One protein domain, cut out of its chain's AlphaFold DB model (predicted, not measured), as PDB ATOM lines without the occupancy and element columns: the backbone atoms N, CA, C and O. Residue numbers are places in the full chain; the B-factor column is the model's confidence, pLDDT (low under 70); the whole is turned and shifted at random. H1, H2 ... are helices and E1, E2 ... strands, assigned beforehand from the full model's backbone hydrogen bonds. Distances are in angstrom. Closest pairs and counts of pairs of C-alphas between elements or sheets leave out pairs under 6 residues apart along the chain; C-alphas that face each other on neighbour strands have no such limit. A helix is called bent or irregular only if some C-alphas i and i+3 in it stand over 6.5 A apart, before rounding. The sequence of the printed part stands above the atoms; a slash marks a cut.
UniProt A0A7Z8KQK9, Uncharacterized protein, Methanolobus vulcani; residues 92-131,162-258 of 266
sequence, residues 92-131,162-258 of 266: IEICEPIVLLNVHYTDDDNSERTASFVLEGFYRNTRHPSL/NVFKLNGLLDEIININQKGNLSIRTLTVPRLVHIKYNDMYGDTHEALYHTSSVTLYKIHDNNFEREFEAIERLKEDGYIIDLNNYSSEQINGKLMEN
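What this domain is: This is residues 92 to 131 and 162 to 258 of the 266 residues of an uncharacterized protein of Methanolobus vulcani (UniProt A0A7Z8KQK9). A long, strongly twisted sheet runs the length of the domain, with the hairpin E2-E3 making one part of it and the hairpin E5-E6 the other. The sheet curls round H2 on one face; H3 packs on that same face by E3 and E7, and H1 covers part of the opposite face near E4. The printed part has 137 residues, with three named helices and seven named strands in the order E1 E2 E3 H1 E4 E5 E6 H2 E7 H3. The branched sheet is mixed, with one parallel pair, E3 and E7, and the class is mixed, helices and strands. The whole is only just compact, close to loose, with a radius of gyration of the C-alphas of 17.0 A, and elongated, spanning 57 by 30 by 29 A.

Where its parts are: E1, residues 92 to 94, begins at C-alpha 92 (173.934, 141.941, 111.095). E2, residues 98 to 106, is 26.0 A long, and E3, residues 112 to 120, is 26.2 A. After the cut, H1, residues 162 to 178, is 24.6 A long and begins at C-alpha 162 (188.797, 149.033, 131.393). E4, residues 183 to 188, runs on into E5, residues 191 to 198, at 36 degrees; E5 is 23.6 A long. E6 is residues 204 to 210, 20.0 A; H2 is residues 221 to 236, 23.3 A, irregular, with C-alphas 222 and 225 7.1 A apart. E7 is residues 240 to 242, and H3, residues 248 to 257, ends at C-alpha 257 (180.091, 173.604, 130.940).

How they stand to each other: E1 is antiparallel to E5, with N 93 and O 196 2.8 A apart. E2 has E3 on one side, N 101 to O 117 2.8 A, and E4 and E5 on the other, N 102 to O 188 and N 98 to O 192 both 2.8 A. E7 is parallel to E3, N 241 to O 118 2.9 A. E5 and E6 form a hairpin, N 193 to O 209 2.9 A. H1 is on the sheet at a height of 8.6 A; its closest C-alphas to E4 are Asn 177 and Ile 184, 6.1 A. H2 is on the opposite face, its Phe 224 C-alpha 6.4 A from that of Leu 208 in E6. H3, on the same face as H2, has a height of 7.5 A. With residues 172 to 176 alone H1 touches H3, the closest C-alphas being Glu 172 and Ser 248, 6.6 A. Every O i to N i+4 pair is within hydrogen-bond range in H1 and H3, and 10 of 12 in H2.

The domain as a whole: The farthest C-alphas, Lys 179 and Tyr 201, are 57.9 A apart. Residues 132 to 161 are not printed; C-alphas 131 and 162 are 28.5 A apart across the cut. Of the links printed whole, none is long. Mean pLDDT of the printed part is 75.0; 37 residues are under 70, among them 121 to 131 and 211 to 224.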
ATOM      1  N   ILE A  92     173.932 141.264 109.799       65.94
ATOM      2  CA  ILE A  92     173.934 141.941 111.095       65.94
ATOM      3  C   ILE A  92     175.198 142.793 111.172       65.94
ATOM      4  O   ILE A  92     176.316 142.311 110.988       65.94
ATOM      5  N   GLU A  93     175.012 144.072 111.454       66.38
ATOM      6  CA  GLU A  93     176.055 145.023 111.787       66.38
ATOM      7  C   GLU A  93     175.895 145.418 113.255       66.38
ATOM      8  O   GLU A  93     174.917 146.044 113.663       66.38
ATOM      9  N   ILE A  94     176.877 145.040 114.066       66.75
ATOM     10  CA  ILE A  94     176.974 145.511 115.442       66.75
ATOM     11  C   ILE A  94     177.936 146.677 115.439       66.75
ATOM     12  O   ILE A  94     179.136 146.515 115.197       66.75
ATOM     13  N   CYS A  95     177.380 147.855 115.681       66.00
ATOM     14  CA  CYS A  95     178.148 149.072 115.800       66.00
ATOM     15  C   CYS A  95     178.897 149.095 117.135       66.00
ATOM     16  O   CYS A  95     178.635 148.321 118.062       66.00
ATOM     17  N   GLU A  96     179.860 150.005 117.219       65.81
ATOM     18  CA  GLU A  96     180.713 150.158 118.390       65.81
ATOM     19  C   GLU A  96     179.859 150.402 119.650       65.81
ATOM     20  O   GLU A  96     178.980 151.273 119.635       65.81
ATOM     21  N   PRO A  97     180.076 149.652 120.746       72.62
ATOM     22  CA  PRO A  97     179.349 149.891 121.982       72.62
ATOM     23  C   PRO A  97     179.610 151.295 122.513       72.62
ATOM     24  O   PRO A  97     180.747 151.770 122.550       72.62
ATOM     25  N   ILE A  98     178.554 151.921 123.007       79.12
ATOM     26  CA  ILE A  98     178.584 153.264 123.561       79.12
ATOM     27  C   ILE A  98     178.488 153.140 125.076       79.12
ATOM     28  O   ILE A  98     177.543 152.564 125.614       79.12
ATOM     29  N   VAL A  99     179.456 153.712 125.783       81.94
ATOM     30  CA  VAL A  99     179.401 153.826 127.242       81.94
ATOM     31  C   VAL A  99     179.246 155.282 127.598       81.94
ATOM     32  O   VAL A  99     180.018 156.122 127.142       81.94
ATOM     33  N   LEU A 100     178.243 155.576 128.413       86.75
ATOM     34  CA  LEU A 100     177.996 156.921 128.891       86.75
ATOM     35  C   LEU A 100     178.303 157.014 130.378       86.75
ATOM     36  O   LEU A 100     178.159 156.050 131.124       86.75
ATOM     37  N   LEU A 101     178.674 158.207 130.813       88.06
ATOM     38  CA  LEU A 101     178.762 158.586 132.211       88.06
ATOM     39  C   LEU A 101     177.799 159.739 132.454       88.06
ATOM     40  O   LEU A 101     177.997 160.827 131.919       88.06
ATOM     41  N   ASN A 102     176.793 159.514 133.296       89.31
ATOM     42  CA  ASN A 102     175.922 160.579 133.772       89.31
ATOM     43  C   ASN A 102     176.296 160.957 135.201       89.31
ATOM     44  O   ASN A 102     176.349 160.105 136.094       89.31
ATOM     45  N   VAL A 103     176.506 162.250 135.411       87.75
ATOM     46  CA  VAL A 103     176.819 162.856 136.701       87.75
ATOM     47  C   VAL A 103     175.639 163.706 137.134       87.75
ATOM     48  O   VAL A 103     175.348 164.732 136.523       87.75
ATOM     49  N   HIS A 104     174.953 163.278 138.191       88.12
ATOM     50  CA  HIS A 104     173.845 164.011 138.793       88.12
ATOM     51  C   HIS A 104     174.364 164.858 139.950       88.12
ATOM     52  O   HIS A 104     174.910 164.320 140.917       88.12
ATOM     53  N   TYR A 105     174.171 166.172 139.876       84.19
ATOM     54  CA  TYR A 105     174.680 167.116 140.868       84.19
ATOM     55  C   TYR A 105     173.683 168.237 141.162       84.19
ATOM     56  O   TYR A 105     172.709 168.447 140.440       84.19
ATOM     57  N   THR A 106     173.901 168.927 142.279       83.81
ATOM     58  CA  THR A 106     173.198 170.167 142.629       83.81
ATOM     59  C   THR A 106     174.122 171.349 142.358       83.81
ATOM     60  O   THR A 106     175.263 171.334 142.820       83.81
ATOM     61  N   ASP A 107     173.636 172.306 141.567       76.31
ATOM     62  CA  ASP A 107     174.320 173.567 141.234       76.31
ATOM     63  C   ASP A 107     174.145 174.596 142.375       76.31
ATOM     64  O   ASP A 107     173.322 174.379 143.271       76.31
ATOM     65  N   ASP A 108     174.855 175.724 142.329       76.06
ATOM     66  CA  ASP A 108     174.864 176.754 143.388       76.06
ATOM     67  C   ASP A 108     173.464 177.318 143.705       76.06
ATOM     68  O   ASP A 108     173.150 177.654 144.848       76.06
ATOM     69  N   ASP A 109     172.574 177.334 142.707       80.25
ATOM     70  CA  ASP A 109     171.170 177.747 142.840       80.25
ATOM     71  C   ASP A 109     170.259 176.662 143.461       80.25
ATOM     72  O   ASP A 109     169.031 176.748 143.387       80.25
ATOM     73  N   ASN A 110     170.827 175.590 144.023       77.75
ATOM     74  CA  ASN A 110     170.122 174.389 144.490       77.75
ATOM     75  C   ASN A 110     169.302 173.656 143.407       77.75
ATOM     76  O   ASN A 110     168.441 172.828 143.718       77.75
ATOM     77  N   SER A 111     169.571 173.927 142.126       81.25
ATOM     78  CA  SER A 111     168.911 173.238 141.012       81.25
ATOM     79  C   SER A 111     169.567 171.886 140.728       81.25
ATOM     80  O   SER A 111     170.793 171.779 140.684       81.25
ATOM     81  N   GLU A 112     168.756 170.846 140.519       83.56
ATOM     82  CA  GLU A 112     169.255 169.534 140.101       83.56
ATOM     83  C   GLU A 112     169.654 169.557 138.624       83.56
ATOM     84  O   GLU A 112     168.881 169.970 137.753       83.56
ATOM     85  N   ARG A 113     170.867 169.085 138.339       82.62
ATOM     86  CA  ARG A 113     171.456 169.032 137.001       82.62
ATOM     87  C   ARG A 113     172.012 167.640 136.717       82.62
ATOM     88  O   ARG A 113     172.367 166.893 137.630       82.62
ATOM     89  N   THR A 114     172.092 167.311 135.432       85.44
ATOM     90  CA  THR A 114     172.802 166.127 134.944       85.44
ATOM     91  C   THR A 114     173.759 166.559 133.843       85.44
ATOM     92  O   THR A 114     173.333 167.248 132.916       85.44
ATOM     93  N   ALA A 115     175.010 166.121 133.939       85.56
ATOM     94  CA  ALA A 115     175.979 166.162 132.849       85.56
ATOM     95  C   ALA A 115     176.173 164.748 132.294       85.56
ATOM     96  O   ALA A 115     176.288 163.802 133.077       85.56
ATOM     97  N   SER A 116     176.218 164.606 130.972       88.94
ATOM     98  CA  SER A 116     176.397 163.320 130.287       88.94
ATOM     99  C   SER A 116     177.660 163.337 129.428       88.94
ATOM    100  O   SER A 116     177.881 164.281 128.676       88.94
ATOM    101  N   PHE A 117     178.476 162.288 129.516       87.75
ATOM    102  CA  PHE A 117     179.727 162.147 128.765       87.75
ATOM    103  C   PHE A 117     179.782 160.817 128.035       87.75
ATOM    104  O   PHE A 117     179.340 159.806 128.579       87.75
ATOM    105  N   VAL A 118     180.390 160.802 126.852       87.88
ATOM    106  CA  VAL A 118     180.769 159.562 126.164       87.88
ATOM    107  C   VAL A 118     182.133 159.110 126.680       87.88
ATOM    108  O   VAL A 118     183.071 159.903 126.735       87.88
ATOM    109  N   LEU A 119     182.247 157.845 127.080       84.56
ATOM    110  CA  LEU A 119     183.501 157.251 127.536       84.56
ATOM    111  C   LEU A 119     184.181 156.507 126.385       84.56
ATOM    112  O   LEU A 119     183.716 155.452 125.950       84.56
ATOM    113  N   GLU A 120     185.312 157.035 125.932       80.06
ATOM    114  CA  GLU A 120     186.166 156.386 124.943       80.06
ATOM    115  C   GLU A 120     187.182 155.447 125.598       80.06
ATOM    116  O   GLU A 120     187.563 155.591 126.762       80.06
ATOM    117  N   GLY A 121     187.609 154.435 124.842       65.19
ATOM    118  CA  GLY A 121     188.571 153.437 125.312       65.19
ATOM    119  C   GLY A 121     187.983 152.374 126.246       65.19
ATOM    120  O   GLY A 121     188.720 151.503 126.705       65.19
ATOM    121  N   PHE A 122     186.668 152.391 126.514       66.25
ATOM    122  CA  PHE A 122     186.023 151.363 127.342       66.25
ATOM    123  C   PHE A 122     185.891 150.007 126.624       66.25
ATOM    124  O   PHE A 122     185.985 148.961 127.266       66.25
ATOM    125  N   TYR A 123     185.725 150.001 125.301       59.16
ATOM    126  CA  TYR A 123     185.796 148.802 124.461       59.16
ATOM    127  C   TYR A 123     186.841 149.014 123.360       59.16
ATOM    128  O   TYR A 123     187.005 150.127 122.863       59.16
ATOM    129  N   ARG A 124     187.572 147.958 122.982       48.62
ATOM    130  CA  ARG A 124     188.527 147.996 121.866       48.62
ATOM    131  C   ARG A 124     187.834 147.431 120.628       48.62
ATOM    132  O   ARG A 124     187.444 146.267 120.634       48.62
ATOM    133  N   ASN A 125     187.647 148.252 119.596       44.50
ATOM    134  CA  ASN A 125     186.936 147.833 118.389       44.50
ATOM    135  C   ASN A 125     187.688 146.777 117.596       44.50
ATOM    136  O   ASN A 125     188.836 146.983 117.202       44.50
ATOM    137  N   THR A 126     186.975 145.708 117.243       35.31
ATOM    138  CA  THR A 126     187.404 144.785 116.190       35.31
ATOM    139  C   THR A 126     186.203 144.146 115.491       35.31
ATOM    140  O   THR A 126     185.691 143.123 115.919       35.31
ATOM    141  N   ARG A 127     185.795 144.835 114.416       44.12
ATOM    142  CA  ARG A 127     185.302 144.433 113.076       44.12
ATOM    143  C   ARG A 127     184.378 143.222 112.827       44.12
ATOM    144  O   ARG A 127     184.561 142.127 113.339       44.12
ATOM    145  N   HIS A 128     183.524 143.478 111.820       38.88
ATOM    146  CA  HIS A 128     182.614 142.634 111.031       38.88
ATOM    147  C   HIS A 128     182.958 141.140 110.924       38.88
ATOM    148  O   HIS A 128     183.933 140.781 110.251       38.88
ATOM    149  N   PRO A 129     182.098 140.254 111.444       42.62
ATOM    150  CA  PRO A 129     182.077 138.874 111.007       42.62
ATOM    151  C   PRO A 129     181.342 138.739 109.670       42.62
ATOM    152  O   PRO A 129     180.253 139.267 109.461       42.62
ATOM    153  N   SER A 130     181.950 137.988 108.759       37.81
ATOM    154  CA  SER A 130     181.249 137.289 107.684       37.81
ATOM    155  C   SER A 130     180.619 136.021 108.272       37.81
ATOM    156  O   SER A 130     181.342 135.232 108.886       37.81
ATOM    157  N   LEU A 131     179.311 135.819 108.104       48.09
ATOM    158  CA  LEU A 131     178.529 134.862 108.900       48.09
ATOM    159  C   LEU A 131     178.088 133.626 108.094       48.09
ATOM    160  O   LEU A 131     177.429 133.773 107.066       48.09
ATOM    161  N   ASN A 162     189.596 147.811 131.561       63.34
ATOM    162  CA  ASN A 162     188.797 149.033 131.393       63.34
ATOM    163  C   ASN A 162     187.885 149.348 132.595       63.34
ATOM    164  O   ASN A 162     187.585 150.508 132.856       63.34
ATOM    165  N   VAL A 163     187.515 148.332 133.385       66.69
ATOM    166  CA  VAL A 163     186.795 148.503 134.658       66.69
ATOM    167  C   VAL A 163     187.648 149.219 135.712       66.69
ATOM    168  O   VAL A 163     187.129 150.067 136.427       66.69
ATOM    169  N   PHE A 164     188.952 148.937 135.801       68.06
ATOM    170  CA  PHE A 164     189.846 149.645 136.724       68.06
ATOM    171  C   PHE A 164     190.040 151.102 136.308       68.06
ATOM    172  O   PHE A 164     189.995 151.981 137.163       68.06
ATOM    173  N   LYS A 165     190.194 151.358 135.002       75.06
ATOM    174  CA  LYS A 165     190.269 152.722 134.452       75.06
ATOM    175  C   LYS A 165     188.979 153.501 134.746       75.06
ATOM    176  O   LYS A 165     189.042 154.629 135.222       75.06
ATOM    177  N   LEU A 166     187.815 152.870 134.551       80.19
ATOM    178  CA  LEU A 166     186.521 153.444 134.928       80.19
ATOM    179  C   LEU A 166     186.447 153.737 136.433       80.19
ATOM    180  O   LEU A 166     186.053 154.833 136.807       80.19
ATOM    181  N   ASN A 167     186.838 152.797 137.295       80.62
ATOM    182  CA  ASN A 167     186.821 153.016 138.743       80.62
ATOM    183  C   ASN A 167     187.733 154.182 139.149       80.62
ATOM    184  O   ASN A 167     187.308 155.027 139.928       80.62
ATOM    185  N   GLY A 168     188.928 154.288 138.560       83.38
ATOM    186  CA  GLY A 168     189.819 155.429 138.779       83.38
ATOM    187  C   GLY A 168     189.201 156.765 138.352       83.38
ATOM    188  O   GLY A 168     189.372 157.768 139.041       83.38
ATOM    189  N   LEU A 169     188.446 156.788 137.248       87.00
ATOM    190  CA  LEU A 169     187.693 157.972 136.822       87.00
ATOM    191  C   LEU A 169     186.592 158.328 137.832       87.00
ATOM    192  O   LEU A 169     186.432 159.496 138.186       87.00
ATOM    193  N   LEU A 170     185.832 157.333 138.301       88.25
ATOM    194  CA  LEU A 170     184.768 157.540 139.287       88.25
ATOM    195  C   LEU A 170     185.329 158.078 140.612       88.25
ATOM    196  O   LEU A 170     184.772 159.029 141.159       88.25
ATOM    197  N   ASP A 171     186.449 157.528 141.086       87.12
ATOM    198  CA  ASP A 171     187.143 157.999 142.288       87.12
ATOM    199  C   ASP A 171     187.605 159.454 142.132       87.12
ATOM    200  O   ASP A 171     187.443 160.263 143.049       87.12
ATOM    201  N   GLU A 172     188.113 159.833 140.957       86.88
ATOM    202  CA  GLU A 172     188.541 161.209 140.698       86.88
ATOM    203  C   GLU A 172     187.367 162.197 140.720       86.88
ATOM    204  O   GLU A 172     187.466 163.275 141.308       86.88
ATOM    205  N   ILE A 173     186.217 161.818 140.159       86.25
ATOM    206  CA  ILE A 173     184.997 162.636 140.201       86.25
ATOM    207  C   ILE A 173     184.499 162.809 141.641       86.25
ATOM    208  O   ILE A 173     184.097 163.907 142.039       86.25
ATOM    209  N   ILE A 174     184.569 161.753 142.453       84.69
ATOM    210  CA  ILE A 174     184.239 161.822 143.882       84.69
ATOM    211  C   ILE A 174     185.217 162.754 144.617       84.69
ATOM    212  O   ILE A 174     184.794 163.547 145.459       84.69
ATOM    213  N   ASN A 175     186.507 162.726 144.277       84.00
ATOM    214  CA  ASN A 175     187.499 163.630 144.863       84.00
ATOM    215  C   ASN A 175     187.258 165.098 144.472       84.00
ATOM    216  O   ASN A 175     187.416 165.987 145.312       84.00
ATOM    217  N   ILE A 176     186.853 165.370 143.227       79.94
ATOM    218  CA  ILE A 176     186.465 166.716 142.766       79.94
ATOM    219  C   ILE A 176     185.277 167.239 143.587       79.94
ATOM    220  O   ILE A 176     185.315 168.374 144.064       79.94
ATOM    221  N   ASN A 177     184.268 166.395 143.824       79.81
ATOM    222  CA  ASN A 177     183.110 166.711 144.666       79.81
ATOM    223  C   ASN A 177     183.528 167.122 146.089       79.81
ATOM    224  O   ASN A 177     183.113 168.159 146.601       79.81
ATOM    225  N   GLN A 178     184.414 166.344 146.719       76.31
ATOM    226  CA  GLN A 178     184.881 166.606 148.086       76.31
ATOM    227  C   GLN A 178     185.687 167.906 148.222       76.31
ATOM    228  O   GLN A 178     185.708 168.500 149.299       76.31
ATOM    229  N   LYS A 179     186.335 168.367 147.145       72.31
ATOM    230  CA  LYS A 179     187.094 169.630 147.119       72.31
ATOM    231  C   LYS A 179     186.209 170.878 146.973       72.31
ATOM    232  O   LYS A 179     186.739 171.982 147.053       72.31
ATOM    233  N   GLY A 180     184.888 170.716 146.851       58.47
ATOM    234  CA  GLY A 180     183.913 171.771 147.152       58.47
ATOM    235  C   GLY A 180     183.357 172.562 145.967       58.47
ATOM    236  O   GLY A 180     182.764 173.607 146.201       58.47
ATOM    237  N   ASN A 181     183.516 172.092 144.726       62.25
ATOM    238  CA  ASN A 181     183.019 172.821 143.546       62.25
ATOM    239  C   ASN A 181     181.635 172.372 143.052       62.25
ATOM    240  O   ASN A 181     181.005 173.094 142.294       62.25
ATOM    241  N   LEU A 182     181.168 171.185 143.441       67.62
ATOM    242  CA  LEU A 182     179.888 170.613 143.017       67.62
ATOM    243  C   LEU A 182     179.321 169.783 144.169       67.62
ATOM    244  O   LEU A 182     180.088 169.289 144.985       67.62
ATOM    245  N   SER A 183     177.996 169.622 144.236       81.44
ATOM    246  CA  SER A 183     177.329 168.680 145.151       81.44
ATOM    247  C   SER A 183     176.802 167.478 144.363       81.44
ATOM    248  O   SER A 183     175.608 167.385 144.057       81.44
ATOM    249  N   ILE A 184     177.703 166.573 143.975       82.69
ATOM    250  CA  ILE A 184     177.389 165.335 143.251       82.69
ATOM    251  C   ILE A 184     176.572 164.412 144.156       82.69
ATOM    252  O   ILE A 184     176.983 164.072 145.266       82.69
ATOM    253  N   ARG A 185     175.413 163.983 143.654       82.88
ATOM    254  CA  ARG A 185     174.486 163.078 144.342       82.88
ATOM    255  C   ARG A 185     174.601 161.644 143.855       82.88
ATOM    256  O   ARG A 185     174.475 160.711 144.646       82.88
ATOM    257  N   THR A 186     174.753 161.448 142.547       85.50
ATOM    258  CA  THR A 186     174.700 160.113 141.937       85.50
ATOM    259  C   THR A 186     175.502 160.076 140.643       85.50
ATOM    260  O   THR A 186     175.509 161.038 139.879       85.50
ATOM    261  N   LEU A 187     176.152 158.941 140.396       86.31
ATOM    262  CA  LEU A 187     176.855 158.624 139.157       86.31
ATOM    263  C   LEU A 187     176.195 157.388 138.549       86.31
ATOM    264  O   LEU A 187     175.995 156.394 139.249       86.31
ATOM    265  N   THR A 188     175.857 157.433 137.263       86.00
ATOM    266  CA  THR A 188     175.342 156.260 136.539       86.00
ATOM    267  C   THR A 188     176.148 156.041 135.272       86.00
ATOM    268  O   THR A 188     176.478 157.009 134.592       86.00
ATOM    269  N   VAL A 189     176.426 154.780 134.942       83.50
ATOM    270  CA  VAL A 189     177.225 154.410 133.766       83.50
ATOM    271  C   VAL A 189     176.402 153.494 132.856       83.50
ATOM    272  O   VAL A 189     176.574 152.271 132.915       83.50
ATOM    273  N   PRO A 190     175.440 154.036 132.081       83.12
ATOM    274  CA  PRO A 190     174.691 153.221 131.142       83.12
ATOM    275  C   PRO A 190     175.595 152.765 129.996       83.12
ATOM    276  O   PRO A 190     176.488 153.481 129.534       83.12
ATOM    277  N   ARG A 191     175.351 151.536 129.552       80.31
ATOM    278  CA  ARG A 191     176.085 150.879 128.476       80.31
ATOM    279  C   ARG A 191     175.095 150.490 127.402       80.31
ATOM    280  O   ARG A 191     174.050 149.909 127.702       80.31
ATOM    281  N   LEU A 192     175.427 150.837 126.175       80.06
ATOM    282  CA  LEU A 192     174.539 150.745 125.037       80.06
ATOM    283  C   LEU A 192     175.257 150.040 123.895       80.06
ATOM    284  O   LEU A 192     176.463 150.202 123.713       80.06
ATOM    285  N   VAL A 193     174.510 149.292 123.099       77.44
ATOM    286  CA  VAL A 193     174.991 148.754 121.828       77.44
ATOM    287  C   VAL A 193     174.004 149.132 120.750       77.44
ATOM    288  O   VAL A 193     172.801 148.918 120.888       77.44
ATOM    289  N   HIS A 194     174.534 149.723 119.689       80.06
ATOM    290  CA  HIS A 194     173.777 150.021 118.495       80.06
ATOM    291  C   HIS A 194     173.879 148.822 117.542       80.06
ATOM    292  O   HIS A 194     174.979 148.367 117.227       80.06
ATOM    293  N   ILE A 195     172.734 148.272 117.141       77.88
ATOM    294  CA  ILE A 195     172.663 147.125 116.235       77.88
ATOM    295  C   ILE A 195     171.795 147.504 115.044       77.88
ATOM    296  O   ILE A 195     170.650 147.935 115.206       77.88
ATOM    297  N   LYS A 196     172.338 147.266 113.855       79.12
ATOM    298  CA  LYS A 196     171.660 147.410 112.576       79.12
ATOM    299  C   LYS A 196     171.602 146.057 111.883       79.12
ATOM    300  O   LYS A 196     172.601 145.346 111.827       79.12
ATOM    301  N   TYR A 197     170.452 145.664 111.356       75.50
ATOM    302  CA  TYR A 197     170.323 144.386 110.657       75.50
ATOM    303  C   TYR A 197     169.267 144.431 109.554       75.50
ATOM    304  O   TYR A 197     168.363 145.261 109.588       75.50
ATOM    305  N   ASN A 198     169.386 143.522 108.586       75.38
ATOM    306  CA  ASN A 198     168.388 143.318 107.537       75.38
ATOM    307  C   ASN A 198     167.681 141.991 107.773       75.38
ATOM    308  O   ASN A 198     168.340 140.950 107.827       75.38
ATOM    309  N   ASP A 199     166.363 142.026 107.926       74.94
ATOM    310  CA  ASP A 199     165.589 140.800 108.068       74.94
ATOM    311  C   ASP A 199     165.467 140.036 106.738       74.94
ATOM    312  O   ASP A 199     165.823 140.523 105.665       74.94
ATOM    313  N   MET A 200     164.945 138.812 106.809       72.75
ATOM    314  CA  MET A 200     164.739 137.947 105.639       72.75
ATOM    315  C   MET A 200     163.734 138.496 104.609       72.75
ATOM    316  O   MET A 200     163.591 137.934 103.524       72.75
ATOM    317  N   TYR A 201     162.978 139.537 104.964       79.38
ATOM    318  CA  TYR A 201     162.018 140.200 104.087       79.38
ATOM    319  C   TYR A 201     162.627 141.440 103.417       79.38
ATOM    320  O   TYR A 201     161.939 142.092 102.627       79.38
ATOM    321  N   GLY A 202     163.901 141.736 103.698       75.12
ATOM    322  CA  GLY A 202     164.642 142.876 103.170       75.12
ATOM    323  C   GLY A 202     164.387 144.184 103.919       75.12
ATOM    324  O   GLY A 202     164.845 145.229 103.451       75.12
ATOM    325  N   ASP A 203     163.673 144.159 105.051       80.81
ATOM    326  CA  ASP A 203     163.478 145.357 105.865       80.81
ATOM    327  C   ASP A 203     164.736 145.605 106.716       80.81
ATOM    328  O   ASP A 203     165.263 144.700 107.371       80.81
ATOM    329  N   THR A 204     165.222 146.849 106.715       81.44
ATOM    330  CA  THR A 204     166.336 147.282 107.569       81.44
ATOM    331  C   THR A 204     165.807 147.757 108.915       81.44
ATOM    332  O   THR A 204     164.934 148.620 108.985       81.44
ATOM    333  N   HIS A 205     166.400 147.238 109.983       81.19
ATOM    334  CA  HIS A 205     166.098 147.592 111.363       81.19
ATOM    335  C   HIS A 205     167.336 148.188 112.021       81.19
ATOM    336  O   HIS A 205     168.449 147.695 111.840       81.19
ATOM    337  N   GLU A 206     167.129 149.235 112.809       82.00
ATOM    338  CA  GLU A 206     168.181 149.949 113.525       82.00
ATOM    339  C   GLU A 206     167.689 150.236 114.942       82.00
ATOM    340  O   GLU A 206     166.572 150.721 115.126       82.00
ATOM    341  N   ALA A 207     168.465 149.844 115.952       78.94
ATOM    342  CA  ALA A 207     168.047 150.005 117.337       78.94
ATOM    343  C   ALA A 207     169.217 150.088 118.318       78.94
ATOM    344  O   ALA A 207     170.255 149.440 118.163       78.94
ATOM    345  N   LEU A 208     168.999 150.859 119.381       79.06
ATOM    346  CA  LEU A 208     169.900 150.970 120.518       79.06
ATOM    347  C   LEU A 208     169.400 150.073 121.648       79.06
ATOM    348  O   LEU A 208     168.212 150.066 121.983       79.06
ATOM    349  N   TYR A 209     170.315 149.322 122.239       76.50
ATOM    350  CA  TYR A 209     170.010 148.338 123.264       76.50
ATOM    351  C   TYR A 209     170.813 148.607 124.527       76.50
ATOM    352  O   TYR A 209     172.011 148.867 124.452       76.50
ATOM    353  N   HIS A 210     170.174 148.498 125.691       74.50
ATOM    354  CA  HIS A 210     170.844 148.678 126.978       74.50
ATOM    355  C   HIS A 210     171.437 147.363 127.500       74.50
ATOM    356  O   HIS A 210     170.716 146.375 127.629       74.50
ATOM    357  N   THR A 211     172.725 147.348 127.856       68.12
ATOM    358  CA  THR A 211     173.448 146.109 128.211       68.12
ATOM    359  C   THR A 211     173.483 145.792 129.710       68.12
ATOM    360  O   THR A 211     174.133 144.838 130.128       68.12
ATOM    361  N   SER A 212     172.788 146.552 130.567       60.22
ATOM    362  CA  SER A 212     172.810 146.307 132.025       60.22
ATOM    363  C   SER A 212     172.023 145.076 132.494       60.22
ATOM    364  O   SER A 212     171.878 144.878 133.701       60.22
ATOM    365  N   SER A 213     171.458 144.293 131.582       52.41
ATOM    366  CA  SER A 213     170.594 143.149 131.872       52.41
ATOM    367  C   SER A 213     170.950 141.950 130.999       52.41
ATOM    368  O   SER A 213     171.546 142.095 129.940       52.41
ATOM    369  N   VAL A 214     170.561 140.757 131.466       49.09
ATOM    370  CA  VAL A 214     170.787 139.475 130.768       49.09
ATOM    371  C   VAL A 214     170.110 139.461 129.389       49.09
ATOM    372  O   VAL A 214     170.640 138.925 128.423       49.09
ATOM    373  N   THR A 215     168.960 140.122 129.268       49.34
ATOM    374  CA  THR A 215     168.279 140.351 127.990       49.34
ATOM    375  C   THR A 215     168.442 141.810 127.596       49.34
ATOM    376  O   THR A 215     168.307 142.691 128.454       49.34
ATOM    377  N   LEU A 216     168.718 142.078 126.319       55.88
ATOM    378  CA  LEU A 216     168.724 143.447 125.830       55.88
ATOM    379  C   LEU A 216     167.309 143.995 125.760       55.88
ATOM    380  O   LEU A 216     166.441 143.438 125.091       55.88
ATOM    381  N   TYR A 217     167.105 145.141 126.396       56.16
ATOM    382  CA  TYR A 217     165.901 145.919 126.175       56.16
ATOM    383  C   TYR A 217     166.156 146.863 125.012       56.16
ATOM    384  O   TYR A 217     167.028 147.734 125.086       56.16
ATOM    385  N   LYS A 218     165.401 146.652 123.931       63.28
ATOM    386  CA  LYS A 218     165.295 147.615 122.841       63.28
ATOM    387  C   LYS A 218     164.789 148.919 123.445       63.28
ATOM    388  O   LYS A 218     163.718 148.936 124.055       63.28
ATOM    389  N   ILE A 219     165.551 149.995 123.297       58.09
ATOM    390  CA  ILE A 219     165.039 151.326 123.610       58.09
ATOM    391  C   ILE A 219     163.846 151.556 122.683       58.09
ATOM    392  O   ILE A 219     163.960 151.337 121.479       58.09
ATOM    393  N   HIS A 220     162.686 151.909 123.247       56.94
ATOM    394  CA  HIS A 220     161.448 152.074 122.481       56.94
ATOM    395  C   HIS A 220     161.692 152.879 121.194       56.94
ATOM    396  O   HIS A 220     162.249 153.973 121.265       56.94
ATOM    397  N   ASP A 221     161.231 152.360 120.047       54.81
ATOM    398  CA  ASP A 221     161.523 152.896 118.703       54.81
ATOM    399  C   ASP A 221     161.322 154.417 118.585       54.81
ATOM    400  O   ASP A 221     162.134 155.112 117.988       54.81
ATOM    401  N   ASN A 222     160.299 154.968 119.248       57.84
ATOM    402  CA  ASN A 222     159.990 156.403 119.204       57.84
ATOM    403  C   ASN A 222     161.005 157.301 119.942       57.84
ATOM    404  O   ASN A 222     160.952 158.522 119.805       57.84
ATOM    405  N   ASN A 223     161.884 156.726 120.762       63.94
ATOM    406  CA  ASN A 223     162.919 157.448 121.500       63.94
ATOM    407  C   ASN A 223     164.327 157.169 120.960       63.94
ATOM    408  O   ASN A 223     165.238 157.907 121.329       63.94
ATOM    409  N   PHE A 224     164.503 156.160 120.092       69.06
ATOM    410  CA  PHE A 224     165.803 155.796 119.523       69.06
ATOM    411  C   PHE A 224     166.464 156.986 118.829       69.06
ATOM    412  O   PHE A 224     167.549 157.379 119.242       69.06
ATOM    413  N   GLU A 225     165.796 157.601 117.845       72.50
ATOM    414  CA  GLU A 225     166.357 158.733 117.092       72.50
ATOM    415  C   GLU A 225     166.769 159.867 118.031       72.50
ATOM    416  O   GLU A 225     167.894 160.350 117.979       72.50
ATOM    417  N   ARG A 226     165.895 160.231 118.976       78.31
ATOM    418  CA  ARG A 226     166.162 161.305 119.941       78.31
ATOM    419  C   ARG A 226     167.373 161.006 120.828       78.31
ATOM    420  O   ARG A 226     168.164 161.904 121.109       78.31
ATOM    421  N   GLU A 227     167.473 159.787 121.346       78.31
ATOM    422  CA  GLU A 227     168.541 159.400 122.270       78.31
ATOM    423  C   GLU A 227     169.867 159.180 121.537       78.31
ATOM    424  O   GLU A 227     170.910 159.603 122.031       78.31
ATOM    425  N   PHE A 228     169.830 158.607 120.335       81.19
ATOM    426  CA  PHE A 228     171.000 158.443 119.483       81.19
ATOM    427  C   PHE A 228     171.532 159.795 118.985       81.19
ATOM    428  O   PHE A 228     172.720 160.068 119.136       81.19
ATOM    429  N   GLU A 229     170.664 160.700 118.518       82.00
ATOM    430  CA  GLU A 229     171.047 162.074 118.165       82.00
ATOM    431  C   GLU A 229     171.667 162.823 119.350       82.00
ATOM    432  O   GLU A 229     172.624 163.576 119.176       82.00
ATOM    433  N   ALA A 230     171.143 162.632 120.565       82.88
ATOM    434  CA  ALA A 230     171.715 163.256 121.754       82.88
ATOM    435  C   ALA A 230     173.138 162.747 122.039       82.88
ATOM    436  O   ALA A 230     174.002 163.539 122.415       82.88
ATOM    437  N   ILE A 231     173.394 161.451 121.838       85.25
ATOM    438  CA  ILE A 231     174.732 160.862 121.979       85.25
ATOM    439  C   ILE A 231     175.683 161.418 120.917       85.25
ATOM    440  O   ILE A 231     176.801 161.806 121.255       85.25
ATOM    441  N   GLU A 232     175.257 161.478 119.657       85.50
ATOM    442  CA  GLU A 232     176.094 162.010 118.578       85.50
ATOM    443  C   GLU A 232     176.421 163.491 118.804       85.50
ATOM    444  O   GLU A 232     177.586 163.872 118.709       85.50
ATOM    445  N   ARG A 233     175.461 164.305 119.264       85.12
ATOM    446  CA  ARG A 233     175.731 165.700 119.657       85.12
ATOM    447  C   ARG A 233     176.753 165.816 120.783       85.12
ATOM    448  O   ARG A 233     177.611 166.686 120.722       85.12
ATOM    449  N   LEU A 234     176.719 164.937 121.793       85.38
ATOM    450  CA  LEU A 234     177.759 164.936 122.831       85.38
ATOM    451  C   LEU A 234     179.150 164.692 122.239       85.38
ATOM    452  O   LEU A 234     180.117 165.296 122.706       85.38
ATOM    453  N   LYS A 235     179.266 163.812 121.238       84.88
ATOM    454  CA  LYS A 235     180.541 163.565 120.555       84.88
ATOM    455  C   LYS A 235     180.982 164.788 119.753       84.88
ATOM    456  O   LYS A 235     182.131 165.200 119.883       84.88
ATOM    457  N   GLU A 236     180.074 165.376 118.975       86.62
ATOM    458  CA  GLU A 236     180.330 166.570 118.156       86.62
ATOM    459  C   GLU A 236     180.764 167.774 119.002       86.62
ATOM    460  O   GLU A 236     181.745 168.442 118.674       86.62
ATOM    461  N   ASP A 237     180.096 167.994 120.135       84.44
ATOM    462  CA  ASP A 237     180.401 169.072 121.081       84.44
ATOM    463  C   ASP A 237     181.633 168.765 121.959       84.44
ATOM    464  O   ASP A 237     182.041 169.572 122.796       84.44
ATOM    465  N   GLY A 238     182.256 167.596 121.783       83.50
ATOM    466  CA  GLY A 238     183.487 167.223 122.468       83.50
ATOM    467  C   GLY A 238     183.301 166.795 123.924       83.50
ATOM    468  O   GLY A 238     184.281 166.768 124.675       83.50
ATOM    469  N   TYR A 239     182.103 166.395 124.354       86.12
ATOM    470  CA  TYR A 239     181.829 165.816 125.681       86.12
ATOM    471  C   TYR A 239     182.240 164.340 125.775       86.12
ATOM    472  O   TYR A 239     181.492 163.467 126.219       86.12
ATOM    473  N   ILE A 240     183.483 164.085 125.380       86.50
ATOM    474  CA  ILE A 240     184.143 162.785 125.392       86.50
ATOM    475  C   ILE A 240     185.197 162.762 126.508       86.50
ATOM    476  O   ILE A 240     185.931 163.743 126.704       86.50
ATOM    477  N   ILE A 241     185.268 161.651 127.243       86.06
ATOM    478  CA  ILE A 241     186.325 161.340 128.211       86.06
ATOM    479  C   ILE A 241     187.065 160.094 127.713       86.06
ATOM    480  O   ILE A 241     186.500 159.002 127.698       86.06
ATOM    481  N   ASP A 242     188.334 160.254 127.333       85.50
ATOM    482  CA  ASP A 242     189.222 159.130 127.020       85.50
ATOM    483  C   ASP A 242     189.728 158.502 128.324       85.50
ATOM    484  O   ASP A 242     190.483 159.120 129.081       85.50
ATOM    485  N   LEU A 243     189.334 157.254 128.590       79.44
ATOM    486  CA  LEU A 243     189.737 156.526 129.797       79.44
ATOM    487  C   LEU A 243     191.244 156.258 129.885       79.44
ATOM    488  O   LEU A 243     191.733 155.905 130.958       79.44
ATOM    489  N   ASN A 244     191.982 156.407 128.787       77.00
ATOM    490  CA  ASN A 244     193.433 156.247 128.768       77.00
ATOM    491  C   ASN A 244     194.180 157.552 129.045       77.00
ATOM    492  O   ASN A 244     195.372 157.507 129.350       77.00
ATOM    493  N   ASN A 245     193.514 158.700 128.910       82.00
ATOM    494  CA  ASN A 245     194.172 160.001 128.898       82.00
ATOM    495  C   ASN A 245     193.256 161.122 129.420       82.00
ATOM    496  O   ASN A 245     193.053 162.137 128.754       82.00
ATOM    497  N   TYR A 246     192.690 160.934 130.614       84.00
ATOM    498  CA  TYR A 246     191.901 161.961 131.293       84.00
ATOM    499  C   TYR A 246     192.711 162.679 132.380       84.00
ATOM    500  O   TYR A 246     193.596 162.096 133.010       84.00
ATOM    501  N   SER A 247     192.366 163.941 132.650       82.62
ATOM    502  CA  SER A 247     192.844 164.687 133.817       82.62
ATOM    503  C   SER A 247     191.693 165.288 134.625       82.62
ATOM    504  O   SER A 247     190.629 165.611 134.091       82.62
ATOM    505  N   SER A 248     191.913 165.484 135.926       79.31
ATOM    506  CA  SER A 248     190.926 166.072 136.841       79.31
ATOM    507  C   SER A 248     190.476 167.469 136.406       79.31
ATOM    508  O   SER A 248     189.312 167.823 136.561       79.31
ATOM    509  N   GLU A 249     191.389 168.261 135.837       79.38
ATOM    510  CA  GLU A 249     191.103 169.612 135.344       79.38
ATOM    511  C   GLU A 249     190.179 169.587 134.125       79.38
ATOM    512  O   GLU A 249     189.218 170.352 134.072       79.38
ATOM    513  N   GLN A 250     190.421 168.670 133.179       80.31
ATOM    514  CA  GLN A 250     189.561 168.488 132.007       80.31
ATOM    515  C   GLN A 250     188.152 168.053 132.414       80.31
ATOM    516  O   GLN A 250     187.168 168.575 131.894       80.31
ATOM    517  N   ILE A 251     188.054 167.118 133.363       79.56
ATOM    518  CA  ILE A 251     186.771 166.628 133.872       79.56
ATOM    519  C   ILE A 251     186.018 167.756 134.577       79.56
ATOM    520  O   ILE A 251     184.849 167.989 134.282       79.56
ATOM    521  N   ASN A 252     186.687 168.489 135.471       78.50
ATOM    522  CA  ASN A 252     186.072 169.589 136.207       78.50
ATOM    523  C   ASN A 252     185.611 170.719 135.270       78.50
ATOM    524  O   ASN A 252     184.495 171.205 135.419       78.50
ATOM    525  N   GLY A 253     186.420 171.098 134.273       77.56
ATOM    526  CA  GLY A 253     186.037 172.104 133.278       77.56
ATOM    527  C   GLY A 253     184.781 171.703 132.505       77.56
ATOM    528  O   GLY A 253     183.796 172.440 132.490       77.56
ATOM    529  N   LYS A 254     184.759 170.481 131.954       77.81
ATOM    530  CA  LYS A 254     183.603 170.006 131.186       77.81
ATOM    531  C   LYS A 254     182.358 169.775 132.045       77.81
ATOM    532  O   LYS A 254     181.257 169.938 131.537       77.81
ATOM    533  N   LEU A 255     182.488 169.414 133.324       75.69
ATOM    534  CA  LEU A 255     181.340 169.290 134.236       75.69
ATOM    535  C   LEU A 255     180.617 170.624 134.454       75.69
ATOM    536  O   LEU A 255     179.391 170.636 134.555       75.69
ATOM    537  N   MET A 256     181.365 171.728 134.500       71.12
ATOM    538  CA  MET A 256     180.808 173.071 134.692       71.12
ATOM    539  C   MET A 256     180.147 173.621 133.420       71.12
ATOM    540  O   MET A 256     179.203 174.408 133.499       71.12
ATOM    541  N   GLU A 257     180.617 173.193 132.248       73.19
ATOM    542  CA  GLU A 257     180.091 173.604 130.940       73.19
ATOM    543  C   GLU A 257     178.911 172.731 130.477       73.19
ATOM    544  O   GLU A 257     177.950 173.228 129.884       73.19
ATOM    545  N   ASN A 258     178.942 171.432 130.794       64.88
ATOM    546  CA  ASN A 258     177.958 170.460 130.337       64.88
ATOM    547  C   ASN A 258     176.686 170.477 131.194       64.88
ATOM    548  O   ASN A 258     176.638 169.921 132.296       64.88
TER     549      ASN A 258